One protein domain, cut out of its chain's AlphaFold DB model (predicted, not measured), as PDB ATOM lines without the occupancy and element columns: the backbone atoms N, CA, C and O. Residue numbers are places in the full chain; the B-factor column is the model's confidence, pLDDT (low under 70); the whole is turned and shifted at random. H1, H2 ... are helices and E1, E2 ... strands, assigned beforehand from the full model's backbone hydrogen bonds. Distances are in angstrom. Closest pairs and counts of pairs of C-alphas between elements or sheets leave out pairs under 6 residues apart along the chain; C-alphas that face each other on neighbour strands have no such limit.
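This is residues 53 to 123 of the 123 residues of an uncharacterized protein of Helicobacter bilis (UniProt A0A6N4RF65). A slender two-stranded hairpin, E1 and E2, extends the line of parts beyond the far end of H2, its tip of residues 92 to 97 sticking out. H2 and the longer H1 make a loose V, joined at one end by a tight link, with H3 crossing H2 and the long link of residues 100 to 110 running back through the V's opening. The printed part has 71 residues, with three named helices and two named strands in the order H1, H2, E1, E2, H3; the sheet has the order E1 - E2, antiparallel, and the class is mostly helix. The whole is loose, with a radius of gyration of the C-alphas of 13.9 A, and flat, spanning 46 by 36 by 15 A.

Strand E1 is residues 90 to 93, 9.9 A from first to last C-alpha, and strand E2 is residues 96 to 99, 9.7 A. Before them comes helix H2, residues 76 to 87, 16.2 A long, with C-alpha 76 at (-48.804, -58.113, 40.467). Helix H1, residues 56 to 73, is the longest helix at 26.0 A and begins with C-alpha 56 at (-38.999, -34.674, 22.872). Helix H3, residues 111 to 120, is 14.3 A long and ends with C-alpha 120 at (-59.936, -58.697, 46.293).

E1 and E2 form a hairpin, antiparallel, with 160 degrees between their directions. N 91 and O 98 are within hydrogen-bond range at 2.9 A, and so are N 98 and O 91 at 2.8 A. The C-alphas of Ile 90 and Asn 99 face each other at 4.6 A. H2, joined to E1 by a tight link, touches H3; their closest C-alphas, those of Ala 80 and Ile 114, are 5.3 A apart. H2 and H3 stand about perpendicular, at 80 degrees. H1 and H2 are close but not clearly touching, the closest C-alphas being those of Leu 71 and Arg 79, 6.5 A apart. They run opposite ways at a tilt of 36 degrees, only just steep. H1 is apart from E1, E2 and H3, and E1 is apart from H3. In H1, H2 and H3 every O i to N i+4 pair is within hydrogen-bond range.

The two C-alphas farthest apart, those of Tyr 54 and Asn 122, are 46.0 A apart. The printed part has no cut and ends at the chain's last residue, Glu 123. The link from E2 to H3, 11 residues, is long. Residues 53 to 59, of which 56 to 59 belong to H1, stand free, and so do residues 92 to 97. The mean pLDDT of the printed part is 80.1, with residues 53 to 60, 96, 100 to 103 and 122 to 123 under 70.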
ATOM      1  N   PHE A  53     -38.331 -28.913  22.939       39.97
ATOM      2  CA  PHE A  53     -37.164 -29.747  23.120       39.97
ATOM      3  C   PHE A  53     -36.918 -30.360  21.751       39.97
ATOM      4  O   PHE A  53     -37.677 -31.229  21.310       39.97
ATOM      5  N   TYR A  54     -35.861 -29.911  21.073       39.72
ATOM      6  CA  TYR A  54     -35.190 -30.764  20.099       39.72
ATOM      7  C   TYR A  54     -34.975 -32.118  20.808       39.72
ATOM      8  O   TYR A  54     -34.263 -32.167  21.808       39.72
ATOM      9  N   ASN A  55     -35.679 -33.167  20.356       45.50
ATOM     10  CA  ASN A  55     -35.668 -34.560  20.856       45.50
ATOM     11  C   ASN A  55     -36.747 -34.979  21.887       45.50
ATOM     12  O   ASN A  55     -36.608 -36.023  22.525       45.50
ATOM     13  N   ASN A  56     -37.866 -34.253  22.018       58.47
ATOM     14  CA  ASN A  56     -38.999 -34.674  22.872       58.47
ATOM     15  C   ASN A  56     -39.520 -36.092  22.536       58.47
ATOM     16  O   ASN A  56     -39.848 -36.874  23.426       58.47
ATOM     17  N   GLN A  57     -39.559 -36.437  21.247       62.34
ATOM     18  CA  GLN A  57     -40.052 -37.734  20.787       62.34
ATOM     19  C   GLN A  57     -39.142 -38.891  21.231       62.34
ATOM     20  O   GLN A  57     -39.623 -39.828  21.859       62.34
ATOM     21  N   GLU A  58     -37.829 -38.792  20.998       67.00
ATOM     22  CA  GLU A  58     -36.866 -39.832  21.396       67.00
ATOM     23  C   GLU A  58     -36.844 -40.040  22.916       67.00
ATOM     24  O   GLU A  58     -36.808 -41.173  23.394       67.00
ATOM     25  N   PHE A  59     -36.912 -38.954  23.693       68.19
ATOM     26  CA  PHE A  59     -37.000 -39.041  25.150       68.19
ATOM     27  C   PHE A  59     -38.263 -39.791  25.593       68.19
ATOM     28  O   PHE A  59     -38.185 -40.713  26.407       68.19
ATOM     29  N   LYS A  60     -39.424 -39.438  25.024       64.19
ATOM     30  CA  LYS A  60     -40.699 -40.111  25.304       64.19
ATOM     31  C   LYS A  60     -40.649 -41.590  24.936       64.19
ATOM     32  O   LYS A  60     -41.094 -42.419  25.728       64.19
ATOM     33  N   GLU A  61     -40.087 -41.928  23.782       71.12
ATOM     34  CA  GLU A  61     -39.932 -43.311  23.326       71.12
ATOM     35  C   GLU A  61     -39.024 -44.120  24.259       71.12
ATOM     36  O   GLU A  61     -39.398 -45.219  24.676       71.12
ATOM     37  N   LEU A  62     -37.874 -43.566  24.662       74.56
ATOM     38  CA  LEU A  62     -36.952 -44.212  25.600       74.56
ATOM     39  C   LEU A  62     -37.595 -44.437  26.970       74.56
ATOM     40  O   LEU A  62     -37.550 -45.550  27.498       74.56
ATOM     41  N   CYS A  63     -38.226 -43.407  27.538       73.00
ATOM     42  CA  CYS A  63     -38.921 -43.523  28.818       73.00
ATOM     43  C   CYS A  63     -40.061 -44.541  28.743       73.00
ATOM     44  O   CYS A  63     -40.179 -45.379  29.637       73.00
ATOM     45  N   THR A  64     -40.851 -44.536  27.666       73.19
ATOM     46  CA  THR A  64     -41.945 -45.498  27.457       73.19
ATOM     47  C   THR A  64     -41.407 -46.924  27.378       73.19
ATOM     48  O   THR A  64     -41.876 -47.802  28.101       73.19
ATOM     49  N   LYS A  65     -40.369 -47.163  26.565       80.12
ATOM     50  CA  LYS A  65     -39.734 -48.481  26.422       80.12
ATOM     51  C   LYS A  65     -39.246 -49.021  27.765       80.12
ATOM     52  O   LYS A  65     -39.567 -50.154  28.118       80.12
ATOM     53  N   HIS A  66     -38.482 -48.226  28.510       81.31
ATOM     54  CA  HIS A  66     -37.918 -48.666  29.787       81.31
ATOM     55  C   HIS A  66     -38.980 -48.837  30.873       81.31
ATOM     56  O   HIS A  66     -38.894 -49.772  31.666       81.31
ATOM     57  N   THR A  67     -40.019 -48.001  30.874       81.56
ATOM     58  CA  THR A  67     -41.158 -48.166  31.783       81.56
ATOM     59  C   THR A  67     -41.905 -49.466  31.492       81.56
ATOM     60  O   THR A  67     -42.191 -50.222  32.416       81.56
ATOM     61  N   ASN A  68     -42.147 -49.789  30.219       81.12
ATOM     62  CA  ASN A  68     -42.802 -51.040  29.834       81.12
ATOM     63  C   ASN A  68     -41.971 -52.271  30.227       81.12
ATOM     64  O   ASN A  68     -42.522 -53.245  30.736       81.12
ATOM     65  N   GLN A  69     -40.646 -52.219  30.058       86.56
ATOM     66  CA  GLN A  69     -39.743 -53.274  30.539       86.56
ATOM     67  C   GLN A  69     -39.819 -53.439  32.064       86.56
ATOM     68  O   GLN A  69     -39.873 -54.563  32.562       86.56
ATOM     69  N   ALA A  70     -39.862 -52.330  32.806       86.50
ATOM     70  CA  ALA A  70     -39.997 -52.366  34.257       86.50
ATOM     71  C   ALA A  70     -41.340 -52.984  34.683       86.50
ATOM     72  O   ALA A  70     -41.343 -53.892  35.513       86.50
ATOM     73  N   LEU A  71     -42.457 -52.582  34.064       90.00
ATOM     74  CA  LEU A  71     -43.784 -53.153  34.331       90.00
ATOM     75  C   LEU A  71     -43.832 -54.668  34.098       90.00
ATOM     76  O   LEU A  71     -44.418 -55.389  34.902       90.00
ATOM     77  N   GLN A  72     -43.195 -55.154  33.029       90.06
ATOM     78  CA  GLN A  72     -43.107 -56.585  32.725       90.06
ATOM     79  C   GLN A  72     -42.348 -57.371  33.798       90.06
ATOM     80  O   GLN A  72     -42.696 -58.515  34.077       90.06
ATOM     81  N   SER A  73     -41.314 -56.768  34.391       92.38
ATOM     82  CA  SER A  73     -40.505 -57.409  35.436       92.38
ATOM     83  C   SER A  73     -41.158 -57.399  36.823       92.38
ATOM     84  O   SER A  73     -40.770 -58.187  37.682       92.38
ATOM     85  N   MET A  74     -42.144 -56.524  37.042       94.31
ATOM     86  CA  MET A  74     -42.835 -56.385  38.322       94.31
ATOM     87  C   MET A  74     -43.838 -57.519  38.547       94.31
ATOM     88  O   MET A  74     -44.583 -57.925  37.645       94.31
ATOM     89  N   ASN A  75     -43.927 -57.975  39.795       95.06
ATOM     90  CA  ASN A  75     -45.029 -58.834  40.216       95.06
ATOM     91  C   ASN A  75     -46.348 -58.034  40.307       95.06
ATOM     92  O   ASN A  75     -46.368 -56.803  40.234       95.06
ATOM     93  N   LEU A  76     -47.476 -58.735  40.452       93.50
ATOM     94  CA  LEU A  76     -48.804 -58.113  40.467       93.50
ATOM     95  C   LEU A  76     -48.974 -57.081  41.594       93.50
ATOM     96  O   LEU A  76     -49.540 -56.014  41.367       93.50
ATOM     97  N   GLN A  77     -48.445 -57.358  42.787       94.06
ATOM     98  CA  GLN A  77     -48.522 -56.432  43.920       94.06
ATOM     99  C   GLN A  77     -47.741 -55.139  43.642       94.06
ATOM    100  O   GLN A  77     -48.237 -54.048  43.913       94.06
ATOM    101  N   GLU A  78     -46.538 -55.247  43.079       94.69
ATOM    102  CA  GLU A  78     -45.723 -54.093  42.685       94.69
ATOM    103  C   GLU A  78     -46.412 -53.262  41.599       94.69
ATOM    104  O   GLU A  78     -46.500 -52.039  41.731       94.69
ATOM    105  N   ARG A  79     -46.972 -53.918  40.570       94.81
ATOM    106  CA  ARG A  79     -47.747 -53.242  39.518       94.81
ATOM    107  C   ARG A  79     -48.966 -52.522  40.086       94.81
ATOM    108  O   ARG A  79     -49.205 -51.375  39.721       94.81
ATOM    109  N   ALA A  80     -49.704 -53.154  40.998       93.75
ATOM    110  CA  ALA A  80     -50.871 -52.554  41.637       93.75
ATOM    111  C   ALA A  80     -50.503 -51.343  42.513       93.75
ATOM    112  O   ALA A  80     -51.177 -50.314  42.457       93.75
ATOM    113  N   ASN A  81     -49.404 -51.422  43.269       93.56
ATOM    114  CA  ASN A  81     -48.902 -50.301  44.066       93.56
ATOM    115  C   ASN A  81     -48.470 -49.121  43.186       93.56
ATOM    116  O   ASN A  81     -48.813 -47.975  43.476       93.56
ATOM    117  N   LEU A  82     -47.740 -49.389  42.098       92.12
ATOM    118  CA  LEU A  82     -47.341 -48.350  41.152       92.12
ATOM    119  C   LEU A  82     -48.558 -47.725  40.460       92.12
ATOM    120  O   LEU A  82     -48.607 -46.509  40.297       92.12
ATOM    121  N   TYR A  83     -49.547 -48.541  40.089       92.19
ATOM    122  CA  TYR A  83     -50.795 -48.070  39.496       92.19
ATOM    123  C   TYR A  83     -51.539 -47.105  40.423       92.19
ATOM    124  O   TYR A  83     -51.931 -46.035  39.967       92.19
ATOM    125  N   LYS A  84     -51.660 -47.421  41.721       90.62
ATOM    126  CA  LYS A  84     -52.251 -46.514  42.721       90.62
ATOM    127  C   LYS A  84     -51.529 -45.173  42.775       90.62
ATOM    128  O   LYS A  84     -52.145 -44.146  42.526       90.62
ATOM    129  N   LEU A  85     -50.208 -45.190  42.972       89.38
ATOM    130  CA  LEU A  85     -49.398 -43.966  43.019       89.38
ATOM    131  C   LEU A  85     -49.515 -43.130  41.736       89.38
ATOM    132  O   LEU A  85     -49.451 -41.903  41.784       89.38
ATOM    133  N   TYR A  86     -49.662 -43.790  40.587       88.25
ATOM    134  CA  TYR A  86     -49.858 -43.122  39.307       88.25
ATOM    135  C   TYR A  86     -51.246 -42.475  39.202       88.25
ATOM    136  O   TYR A  86     -51.338 -41.330  38.756       88.25
ATOM    137  N   GLN A  87     -52.306 -43.178  39.621       88.06
ATOM    138  CA  GLN A  87     -53.680 -42.659  39.650       88.06
ATOM    139  C   GLN A  87     -53.850 -41.524  40.668       88.06
ATOM    140  O   GLN A  87     -54.524 -40.552  40.356       88.06
ATOM    141  N   ASP A  88     -53.178 -41.582  41.820       86.56
ATOM    142  CA  ASP A  88     -53.206 -40.525  42.847       86.56
ATOM    143  C   ASP A  88     -52.672 -39.174  42.333       86.56
ATOM    144  O   ASP A  88     -52.996 -38.115  42.872       86.56
ATOM    145  N   ASN A  89     -51.856 -39.199  41.274       79.75
ATOM    146  CA  ASN A  89     -51.348 -38.008  40.591       79.75
ATOM    147  C   ASN A  89     -52.218 -37.575  39.396       79.75
ATOM    148  O   ASN A  89     -51.854 -36.632  38.686       79.75
ATOM    149  N   ILE A  90     -53.336 -38.251  39.132       81.75
ATOM    150  CA  ILE A  90     -54.322 -37.835  38.136       81.75
ATOM    151  C   ILE A  90     -55.468 -37.141  38.863       81.75
ATOM    152  O   ILE A  90     -56.168 -37.720  39.685       81.75
ATOM    153  N   GLU A  91     -55.667 -35.874  38.533       76.19
ATOM    154  CA  GLU A  91     -56.701 -35.046  39.128       76.19
ATOM    155  C   GLU A  91     -57.883 -34.907  38.163       76.19
ATOM    156  O   GLU A  91     -57.712 -34.564  36.990       76.19
ATOM    157  N   TYR A  92     -59.090 -35.149  38.670       79.88
ATOM    158  CA  TYR A  92     -60.339 -35.005  37.928       79.88
ATOM    159  C   TYR A  92     -61.103 -33.789  38.466       79.88
ATOM    160  O   TYR A  92     -61.669 -33.845  39.557       79.88
ATOM    161  N   ILE A  93     -61.112 -32.681  37.717       74.81
ATOM    162  CA  ILE A  93     -61.848 -31.459  38.085       74.81
ATOM    163  C   ILE A  93     -62.884 -31.161  37.002       74.81
ATOM    164  O   ILE A  93     -62.531 -30.903  35.851       74.81
ATOM    165  N   PHE A  94     -64.164 -31.138  37.385       80.25
ATOM    166  CA  PHE A  94     -65.301 -30.996  36.469       80.25
ATOM    167  C   PHE A  94     -65.242 -32.034  35.334       80.25
ATOM    168  O   PHE A  94     -65.516 -33.204  35.574       80.25
ATOM    169  N   ASN A  95     -64.849 -31.608  34.129       82.50
ATOM    170  CA  ASN A  95     -64.727 -32.433  32.925       82.50
ATOM    171  C   ASN A  95     -63.282 -32.491  32.391       82.50
ATOM    172  O   ASN A  95     -63.052 -32.959  31.279       82.50
ATOM    173  N   GLU A  96     -62.306 -31.994  33.155       66.19
ATOM    174  CA  GLU A  96     -60.890 -32.029  32.793       66.19
ATOM    175  C   GLU A  96     -60.160 -33.100  33.601       66.19
ATOM    176  O   GLU A  96     -60.260 -33.165  34.827       66.19
ATOM    177  N   THR A  97     -59.379 -33.922  32.901       76.56
ATOM    178  CA  THR A  97     -58.398 -34.818  33.517       76.56
ATOM    179  C   THR A  97     -57.026 -34.167  33.428       76.56
ATOM    180  O   THR A  97     -56.518 -33.932  32.331       76.56
ATOM    181  N   ARG A  98     -56.415 -33.877  34.576       70.94
ATOM    182  CA  ARG A  98     -55.063 -33.324  34.669       70.94
ATOM    183  C   ARG A  98     -54.122 -34.410  35.155       70.94
ATOM    184  O   ARG A  98     -54.215 -34.861  36.290       70.94
ATOM    185  N   ASN A  99     -53.224 -34.842  34.280       72.19
ATOM    186  CA  ASN A  99     -52.200 -35.815  34.631       72.19
ATOM    187  C   ASN A  99     -50.947 -35.075  35.119       72.19
ATOM    188  O   ASN A  99     -50.248 -34.463  34.314       72.19
ATOM    189  N   HIS A 100     -50.673 -35.134  36.423       68.19
ATOM    190  CA  HIS A 100     -49.507 -34.491  37.041       68.19
ATOM    191  C   HIS A 100     -48.262 -35.395  37.059       68.19
ATOM    192  O   HIS A 100     -47.251 -35.047  37.671       68.19
ATOM    193  N   ASN A 101     -48.303 -36.568  36.417       67.81
ATOM    194  CA  ASN A 101     -47.141 -37.447  36.318       67.81
ATOM    195  C   ASN A 101     -46.098 -36.883  35.341       67.81
ATOM    196  O   ASN A 101     -46.423 -36.354  34.281       67.81
ATOM    197  N   VAL A 102     -44.818 -37.067  35.678       64.19
ATOM    198  CA  VAL A 102     -43.673 -36.605  34.865       64.19
ATOM    199  C   VAL A 102     -43.642 -37.271  33.482       64.19
ATOM    200  O   VAL A 102     -43.153 -36.690  32.515       64.19
ATOM    201  N   PHE A 103     -44.161 -38.493  33.377       67.38
ATOM    202  CA  PHE A 103     -44.300 -39.235  32.130       67.38
ATOM    203  C   PHE A 103     -45.544 -40.122  32.174       67.38
ATOM    204  O   PHE A 103     -46.025 -40.495  33.246       67.38
ATOM    205  N   THR A 104     -46.056 -40.466  30.994       73.44
ATOM    206  CA  THR A 104     -47.212 -41.353  30.846       73.44
ATOM    207  C   THR A 104     -46.778 -42.809  30.950       73.44
ATOM    208  O   THR A 104     -45.811 -43.218  30.309       73.44
ATOM    209  N   ILE A 105     -47.522 -43.596  31.723       82.44
ATOM    210  CA  ILE A 105     -47.357 -45.047  31.815       82.44
ATOM    211  C   ILE A 105     -48.586 -45.716  31.202       82.44
ATOM    212  O   ILE A 105     -49.715 -45.381  31.565       82.44
ATOM    213  N   ASP A 106     -48.373 -46.672  30.295       83.88
ATOM    214  CA  ASP A 106     -49.460 -47.475  29.740       83.88
ATOM    215  C   ASP A 106     -49.707 -48.726  30.594       83.88
ATOM    216  O   ASP A 106     -48.991 -49.724  30.518       83.88
ATOM    217  N   PHE A 107     -50.754 -48.668  31.415       89.50
ATOM    218  CA  PHE A 107     -51.210 -49.806  32.213       89.50
ATOM    219  C   PHE A 107     -52.222 -50.693  31.484       89.50
ATOM    220  O   PHE A 107     -52.630 -51.706  32.049       89.50
ATOM    221  N   SER A 108     -52.640 -50.356  30.258       89.38
ATOM    222  CA  SER A 108     -53.693 -51.083  29.530       89.38
ATOM    223  C   SER A 108     -53.471 -52.602  29.478       89.38
ATOM    224  O   SER A 108     -54.434 -53.325  29.738       89.38
ATOM    225  N   PRO A 109     -52.241 -53.119  29.258       90.94
ATOM    226  CA  PRO A 109     -51.994 -54.565  29.244       90.94
ATOM    227  C   PRO A 109     -52.260 -55.276  30.580       90.94
ATOM    228  O   PRO A 109     -52.535 -56.471  30.591       90.94
ATOM    229  N   TYR A 110     -52.174 -54.557  31.703       92.44
ATOM    230  CA  TYR A 110     -52.260 -55.117  33.059       92.44
ATOM    231  C   TYR A 110     -53.496 -54.651  33.829       92.44
ATOM    232  O   TYR A 110     -53.729 -55.102  34.949       92.44
ATOM    233  N   LYS A 111     -54.291 -53.744  33.251       91.62
ATOM    234  CA  LYS A 111     -55.373 -53.040  33.945       91.62
ATOM    235  C   LYS A 111     -56.390 -53.997  34.568       91.62
ATOM    236  O   LYS A 111     -56.704 -53.850  35.741       91.62
ATOM    237  N   ALA A 112     -56.840 -55.006  33.822       93.12
ATOM    238  CA  ALA A 112     -57.809 -55.982  34.321       93.12
ATOM    239  C   ALA A 112     -57.268 -56.807  35.508       93.12
ATOM    240  O   ALA A 112     -57.977 -57.010  36.491       93.12
ATOM    241  N   GLU A 113     -56.006 -57.245  35.435       93.69
ATOM    242  CA  GLU A 113     -55.344 -58.013  36.499       93.69
ATOM    243  C   GLU A 113     -55.182 -57.163  37.769       93.69
ATOM    244  O   GLU A 113     -55.500 -57.607  38.872       93.69
ATOM    245  N   ILE A 114     -54.749 -55.908  37.602       93.81
ATOM    246  CA  ILE A 114     -54.579 -54.942  38.692       93.81
ATOM    247  C   ILE A 114     -55.925 -54.621  39.351       93.81
ATOM    248  O   ILE A 114     -56.029 -54.670  40.573       93.81
ATOM    249  N   GLU A 115     -56.966 -54.317  38.572       91.94
ATOM    250  CA  GLU A 115     -58.296 -54.002  39.106       91.94
ATOM    251  C   GLU A 115     -58.902 -55.178  39.881       91.94
ATOM    252  O   GLU A 115     -59.517 -54.960  40.924       91.94
ATOM    253  N   SER A 116     -58.712 -56.416  39.411       92.81
ATOM    254  CA  SER A 116     -59.140 -57.609  40.153       92.81
ATOM    255  C   SER A 116     -58.396 -57.728  41.483       92.81
ATOM    256  O   SER A 116     -59.024 -57.857  42.529       92.81
ATOM    257  N   TYR A 117     -57.066 -57.600  41.456       92.94
ATOM    258  CA  TYR A 117     -56.229 -57.674  42.654       92.94
ATOM    259  C   TYR A 117     -56.603 -56.623  43.705       92.94
ATOM    260  O   TYR A 117     -56.611 -56.911  44.902       92.94
ATOM    261  N   LEU A 118     -56.903 -55.398  43.266       89.56
ATOM    262  CA  LEU A 118     -57.287 -54.308  44.157       89.56
ATOM    263  C   LEU A 118     -58.674 -54.516  44.773       89.56
ATOM    264  O   LEU A 118     -58.839 -54.234  45.957       89.56
ATOM    265  N   LYS A 119     -59.636 -55.065  44.019       87.19
ATOM    266  CA  LYS A 119     -60.963 -55.428  44.547       87.19
ATOM    267  C   LYS A 119     -60.878 -56.525  45.606       87.19
ATOM    268  O   LYS A 119     -61.474 -56.386  46.667       87.19
ATOM    269  N   ASP A 120     -60.092 -57.572  45.358       79.38
ATOM    270  CA  ASP A 120     -59.936 -58.697  46.293       79.38
ATOM    271  C   ASP A 120     -59.274 -58.283  47.622       79.38
ATOM    272  O   ASP A 120     -59.415 -58.957  48.644       79.38
ATOM    273  N   LYS A 121     -58.543 -57.164  47.618       76.94
ATOM    274  CA  LYS A 121     -57.852 -56.602  48.783       76.94
ATOM    275  C   LYS A 121     -58.721 -55.663  49.638       76.94
ATOM    276  O   LYS A 121     -58.219 -55.258  50.682       76.94
ATOM    277  N   ASN A 122     -59.973 -55.373  49.249       55.84
ATOM    278  CA  ASN A 122     -60.915 -54.476  49.945       55.84
ATOM    279  C   ASN A 122     -60.256 -53.193  50.498       55.84
ATOM    280  O   ASN A 122     -60.148 -53.008  51.712       55.84
ATOM    281  N   GLU A 123     -59.845 -52.307  49.590       46.91
ATOM    282  CA  GLU A 123     -59.932 -50.856  49.831       46.91
ATOM    283  C   GLU A 123     -61.270 -50.332  49.305       46.91
ATOM    284  O   GLU A 123     -61.674 -50.773  48.203       46.91
TER     285      GLU A 123